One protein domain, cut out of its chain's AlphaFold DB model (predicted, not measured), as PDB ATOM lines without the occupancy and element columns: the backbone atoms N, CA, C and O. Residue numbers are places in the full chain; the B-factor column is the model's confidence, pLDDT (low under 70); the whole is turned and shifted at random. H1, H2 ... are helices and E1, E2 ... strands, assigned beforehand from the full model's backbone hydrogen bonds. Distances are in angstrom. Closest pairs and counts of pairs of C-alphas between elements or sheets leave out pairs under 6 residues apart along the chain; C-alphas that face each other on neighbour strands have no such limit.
ATOM      1  N   VAL A 370     137.139 201.184 116.074       89.75
ATOM      2  CA  VAL A 370     136.288 201.478 117.229       89.75
ATOM      3  C   VAL A 370     134.960 200.738 117.146       89.75
ATOM      4  O   VAL A 370     134.318 200.709 116.098       89.75
ATOM      5  N   VAL A 371     134.507 200.216 118.286       89.38
ATOM      6  CA  VAL A 371     133.126 199.759 118.485       89.38
ATOM      7  C   VAL A 371     132.364 200.811 119.290       89.38
ATOM      8  O   VAL A 371     132.816 201.219 120.360       89.38
ATOM      9  N   PHE A 372     131.203 201.239 118.791       86.81
ATOM     10  CA  PHE A 372     130.299 202.173 119.469       86.81
ATOM     11  C   PHE A 372     129.149 201.420 120.152       86.81
ATOM     12  O   PHE A 372     128.567 200.505 119.572       86.81
ATOM     13  N   GLY A 373     128.781 201.847 121.360       77.81
ATOM     14  CA  GLY A 373     127.754 201.216 122.185       77.81
ATOM     15  C   GLY A 373     128.271 200.094 123.095       77.81
ATOM     16  O   GLY A 373     129.445 199.728 123.098       77.81
ATOM     17  N   ASN A 374     127.345 199.547 123.877       70.75
ATOM     18  CA  ASN A 374     127.493 198.352 124.707       70.75
ATOM     19  C   ASN A 374     126.217 197.495 124.601       70.75
ATOM     20  O   ASN A 374     125.190 197.985 124.134       70.75
ATOM     21  N   GLU A 375     126.246 196.251 125.083       63.03
ATOM     22  CA  GLU A 375     125.147 195.280 124.904       63.03
ATOM     23  C   GLU A 375     123.759 195.801 125.331       63.03
ATOM     24  O   GLU A 375     122.751 195.480 124.700       63.03
ATOM     25  N   SER A 376     123.693 196.655 126.361       58.84
ATOM     26  CA  SER A 376     122.435 197.266 126.821       58.84
ATOM     27  C   SER A 376     121.898 198.346 125.870       58.84
ATOM     28  O   SER A 376     120.688 198.444 125.643       58.84
ATOM     29  N   THR A 377     122.793 199.139 125.273       56.44
ATOM     30  CA  THR A 377     122.459 200.269 124.391       56.44
ATOM     31  C   THR A 377     122.277 199.851 122.931       56.44
ATOM     32  O   THR A 377     121.567 200.544 122.201       56.44
ATOM     33  N   THR A 378     122.843 198.710 122.523       53.66
ATOM     34  CA  THR A 378     122.714 198.116 121.177       53.66
ATOM     35  C   THR A 378     121.443 197.282 120.976       53.66
ATOM     36  O   THR A 378     121.263 196.685 119.916       53.66
ATOM     37  N   SER A 379     120.542 197.226 121.962       55.81
ATOM     38  CA  SER A 379     119.224 196.603 121.793       55.81
ATOM     39  C   SER A 379     118.423 197.316 120.689       55.81
ATOM     40  O   SER A 379     118.306 198.543 120.671       55.81
ATOM     41  N   SER A 380     117.865 196.555 119.742       53.69
ATOM     42  CA  SER A 380     117.394 197.046 118.429       53.69
ATOM     43  C   SER A 380     116.119 197.911 118.432       53.69
ATOM     44  O   SER A 380     115.573 198.206 117.372       53.69
ATOM     45  N   GLY A 381     115.658 198.348 119.609       57.88
ATOM     46  CA  GLY A 381     114.597 199.347 119.795       57.88
ATOM     47  C   GLY A 381     115.044 200.607 120.553       57.88
ATOM     48  O   GLY A 381     114.218 201.470 120.842       57.88
ATOM     49  N   SER A 382     116.327 200.727 120.910       67.00
ATOM     50  CA  SER A 382     116.859 201.890 121.625       67.00
ATOM     51  C   SER A 382     116.935 203.120 120.716       67.00
ATOM     52  O   SER A 382     117.663 203.127 119.727       67.00
ATOM     53  N   PHE A 383     116.282 204.221 121.104       67.00
ATOM     54  CA  PHE A 383     116.410 205.516 120.412       67.00
ATOM     55  C   PHE A 383     117.826 206.127 120.498       67.00
ATOM     56  O   PHE A 383     118.092 207.154 119.880       67.00
ATOM     57  N   ARG A 384     118.730 205.510 121.275       68.88
ATOM     58  CA  ARG A 384     120.155 205.863 121.394       68.88
ATOM     59  C   ARG A 384     121.085 204.869 120.685       68.88
ATOM     60  O   ARG A 384     122.298 204.938 120.876       68.88
ATOM     61  N   ALA A 385     120.550 203.937 119.894       71.25
ATOM     62  CA  ALA A 385     121.361 203.054 119.063       71.25
ATOM     63  C   ALA A 385     122.018 203.862 117.928       71.25
ATOM     64  O   ALA A 385     121.331 204.414 117.068       71.25
ATOM     65  N   ARG A 386     123.355 203.935 117.914       80.19
ATOM     66  CA  ARG A 386     124.115 204.640 116.869       80.19
ATOM     67  C   ARG A 386     124.448 203.701 115.708       80.19
ATOM     68  O   ARG A 386     125.539 203.150 115.637       80.19
ATOM     69  N   THR A 387     123.479 203.489 114.821       80.75
ATOM     70  CA  THR A 387     123.575 202.555 113.679       80.75
ATOM     71  C   THR A 387     123.965 203.217 112.353       80.75
ATOM     72  O   THR A 387     124.065 202.537 111.336       80.75
ATOM     73  N   THR A 388     124.176 204.538 112.333       87.12
ATOM     74  CA  THR A 388     124.546 205.305 111.127       87.12
ATOM     75  C   THR A 388     125.579 206.385 111.437       87.12
ATOM     76  O   THR A 388     125.588 206.930 112.544       87.12
ATOM     77  N   THR A 389     126.379 206.791 110.448       89.56
ATOM     78  CA  THR A 389     127.320 207.916 110.578       89.56
ATOM     79  C   THR A 389     126.650 209.180 111.108       89.56
ATOM     80  O   THR A 389     127.160 209.811 112.027       89.56
ATOM     81  N   GLN A 390     125.459 209.513 110.600       90.75
ATOM     82  CA  GLN A 390     124.708 210.694 111.029       90.75
ATOM     83  C   GLN A 390     124.293 210.616 112.508       90.75
ATOM     84  O   GLN A 390     124.344 211.623 113.208       90.75
ATOM     85  N   SER A 391     123.948 209.428 113.020       89.25
ATOM     86  CA  SER A 391     123.702 209.247 114.459       89.25
ATOM     87  C   SER A 391     124.976 209.392 115.302       89.25
ATOM     88  O   SER A 391     124.920 210.004 116.363       89.25
ATOM     89  N   ILE A 392     126.120 208.903 114.807       89.94
ATOM     90  CA  ILE A 392     127.430 208.976 115.476       89.94
ATOM     91  C   ILE A 392     127.963 210.418 115.513       89.94
ATOM     92  O   ILE A 392     128.461 210.856 116.543       89.94
ATOM     93  N   VAL A 393     127.838 211.170 114.417       93.00
ATOM     94  CA  VAL A 393     128.286 212.569 114.328       93.00
ATOM     95  C   VAL A 393     127.373 213.508 115.119       93.00
ATOM     96  O   VAL A 393     127.872 214.424 115.761       93.00
ATOM     97  N   ASN A 394     126.057 213.275 115.143       90.38
ATOM     98  CA  ASN A 394     125.145 214.106 115.938       90.38
ATOM     99  C   ASN A 394     125.271 213.833 117.452       90.38
ATOM    100  O   ASN A 394     125.380 214.781 118.228       90.38
ATOM    101  N   ASP A 395     125.272 212.562 117.875       87.12
ATOM    102  CA  ASP A 395     125.461 212.128 119.270       87.12
ATOM    103  C   ASP A 395     126.253 210.809 119.316       87.12
ATOM    104  O   ASP A 395     125.695 209.709 119.304       87.12
ATOM    105  N   ALA A 396     127.571 210.927 119.464       77.56
ATOM    106  CA  ALA A 396     128.515 209.812 119.560       77.56
ATOM    107  C   ALA A 396     128.374 208.928 120.815       77.56
ATOM    108  O   ALA A 396     129.098 207.937 120.958       77.56
ATOM    109  N   GLY A 397     127.503 209.299 121.760       81.56
ATOM    110  CA  GLY A 397     127.388 208.646 123.063       81.56
ATOM    111  C   GLY A 397     128.665 208.720 123.894       81.56
ATOM    112  O   GLY A 397     129.564 209.512 123.615       81.56
ATOM    113  N   ARG A 398     128.734 207.883 124.933       79.56
ATOM    114  CA  ARG A 398     129.942 207.695 125.751       79.56
ATOM    115  C   ARG A 398     130.478 206.275 125.641       79.56
ATOM    116  O   ARG A 398     131.682 206.105 125.592       79.56
ATOM    117  N   ASP A 399     129.591 205.293 125.555       85.69
ATOM    118  CA  ASP A 399     129.872 203.858 125.514       85.69
ATOM    119  C   ASP A 399     130.632 203.486 124.229       85.69
ATOM    120  O   ASP A 399     130.069 203.560 123.134       85.69
ATOM    121  N   ARG A 400     131.924 203.151 124.336       86.88
ATOM    122  CA  ARG A 400     132.830 202.873 123.204       86.88
ATOM    123  C   ARG A 400     133.920 201.868 123.622       86.88
ATOM    124  O   ARG A 400     134.208 201.706 124.806       86.88
ATOM    125  N   THR A 401     134.522 201.162 122.667       91.06
ATOM    126  CA  THR A 401     135.720 200.322 122.867       91.06
ATOM    127  C   THR A 401     136.716 200.616 121.753       91.06
ATOM    128  O   THR A 401     136.350 200.551 120.580       91.06
ATOM    129  N   THR A 402     137.964 200.896 122.127       92.81
ATOM    130  CA  THR A 402     139.057 201.223 121.202       92.81
ATOM    131  C   THR A 402     139.920 199.999 120.945       92.81
ATOM    132  O   THR A 402     140.364 199.344 121.894       92.81
ATOM    133  N   ILE A 403     140.204 199.719 119.674       94.56
ATOM    134  CA  ILE A 403     141.098 198.650 119.244       94.56
ATOM    135  C   ILE A 403     142.257 199.268 118.455       94.56
ATOM    136  O   ILE A 403     142.041 200.025 117.512       94.56
ATOM    137  N   TYR A 404     143.491 198.936 118.835       94.88
ATOM    138  CA  TYR A 404     144.713 199.302 118.116       94.88
ATOM    139  C   TYR A 404     145.563 198.049 117.924       94.88
ATOM    140  O   TYR A 404     145.772 197.292 118.873       94.88
ATOM    141  N   ARG A 405     146.029 197.794 116.698       93.25
ATOM    142  CA  ARG A 405     146.769 196.581 116.303       93.25
ATOM    143  C   ARG A 405     146.093 195.274 116.760       93.25
ATOM    144  O   ARG A 405     146.765 194.291 117.060       93.25
ATOM    145  N   GLY A 406     144.760 195.262 116.833       94.19
ATOM    146  CA  GLY A 406     143.962 194.120 117.300       94.19
ATOM    147  C   GLY A 406     143.867 193.952 118.822       94.19
ATOM    148  O   GLY A 406     143.207 193.022 119.279       94.19
ATOM    149  N   GLN A 407     144.477 194.836 119.616       96.06
ATOM    150  CA  GLN A 407     144.377 194.836 121.076       96.06
ATOM    151  C   GLN A 407     143.385 195.895 121.561       96.06
ATOM    152  O   GLN A 407     143.342 197.006 121.034       96.06
ATOM    153  N   ILE A 408     142.612 195.576 122.603       96.56
ATOM    154  CA  ILE A 408     141.737 196.551 123.263       96.56
ATOM    155  C   ILE A 408     142.605 197.464 124.131       96.56
ATOM    156  O   ILE A 408     143.088 197.057 125.186       96.56
ATOM    157  N   THR A 409     142.788 198.712 123.707       95.06
ATOM    158  CA  THR A 409     143.595 199.709 124.437       95.06
ATOM    159  C   THR A 409     142.780 200.478 125.476       95.06
ATOM    160  O   THR A 409     143.335 201.245 126.280       95.06
ATOM    161  N   SER A 410     141.452 200.318 125.408       93.50
ATOM    162  CA  SER A 410     140.467 201.186 126.032       93.50
ATOM    163  C   SER A 410     139.035 200.636 125.885       93.50
ATOM    164  O   SER A 410     138.673 200.076 124.852       93.50
ATOM    165  N   ARG A 411     138.209 200.840 126.917       89.00
ATOM    166  CA  ARG A 411     136.755 200.606 126.934       89.00
ATOM    167  C   ARG A 411     136.106 201.566 127.931       89.00
ATOM    168  O   ARG A 411     136.730 201.827 128.962       89.00
ATOM    169  N   VAL A 412     134.922 202.098 127.607       82.25
ATOM    170  CA  VAL A 412     134.079 202.938 128.492       82.25
ATOM    171  C   VAL A 412     133.157 202.076 129.335       82.25
ATOM    172  O   VAL A 412     132.463 201.233 128.725       82.25
TER     173      VAL A 412
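This is residues 370 to 412 of the 412 residues of the protein "Metallo-dependent hydrolase" of Glarea lozoyensis (strain ATCC 20868 / MF5171) (UniProt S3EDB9). A small three-stranded sheet, E1, E2 and E3, makes one end of this domain; at the other end a wide loop of residues 373 to 388 and one short helix, H1, lie off the sheet. The 43 printed residues hold one named helix and three named strands in the order E1, H1, E2, E3; the sheet's order is E1, E2, E3, all antiparallel. The class is mixed, helices and strands, with under half of the residues in named elements. The whole is only just compact, close to loose, with a radius of gyration of the C-alphas of 10.9 A and spans of 31 by 21 by 14 A.

Find C-alpha 400 at (132.830, 202.873, 123.204); from there E2 runs 13.4 A to residue 404. E3, residues 407 to 411, covers 11.2 A and ends at C-alpha 411 (136.755, 200.606, 126.934). E1, residues 370 to 372, is 6.4 A long and begins at C-alpha 370 (136.288, 201.478, 117.229). H1, residues 389 to 394, is 8.5 A long.

Look first at E2, the inner strand. E2 and E3 form a hairpin, antiparallel at 156 degrees, with N 402 and O 410 2.9 A apart, within hydrogen-bond range. On E1 and E2, antiparallel at 170 degrees, find N 371 and O 401 at 3.0 A, within hydrogen-bond range. E1 and E3 are the edge strands. H1 is not on the sheet, with 1 pair of C-alphas within 10 A, and H1 and E3 are apart. In H1 every O i to N i+4 pair is within hydrogen-bond range.

The two C-alphas farthest apart, those of Gly 381 and Arg 405, are 32.5 A apart. The printed part has no cut and ends at residue 412, the chain's last. The link from E1 to H1, 16 residues, is long; those from H1 to E2 and from E2 to E3 are tight. Mean pLDDT of the printed part is 81.2; look for values under 70 at residues 375 to 384.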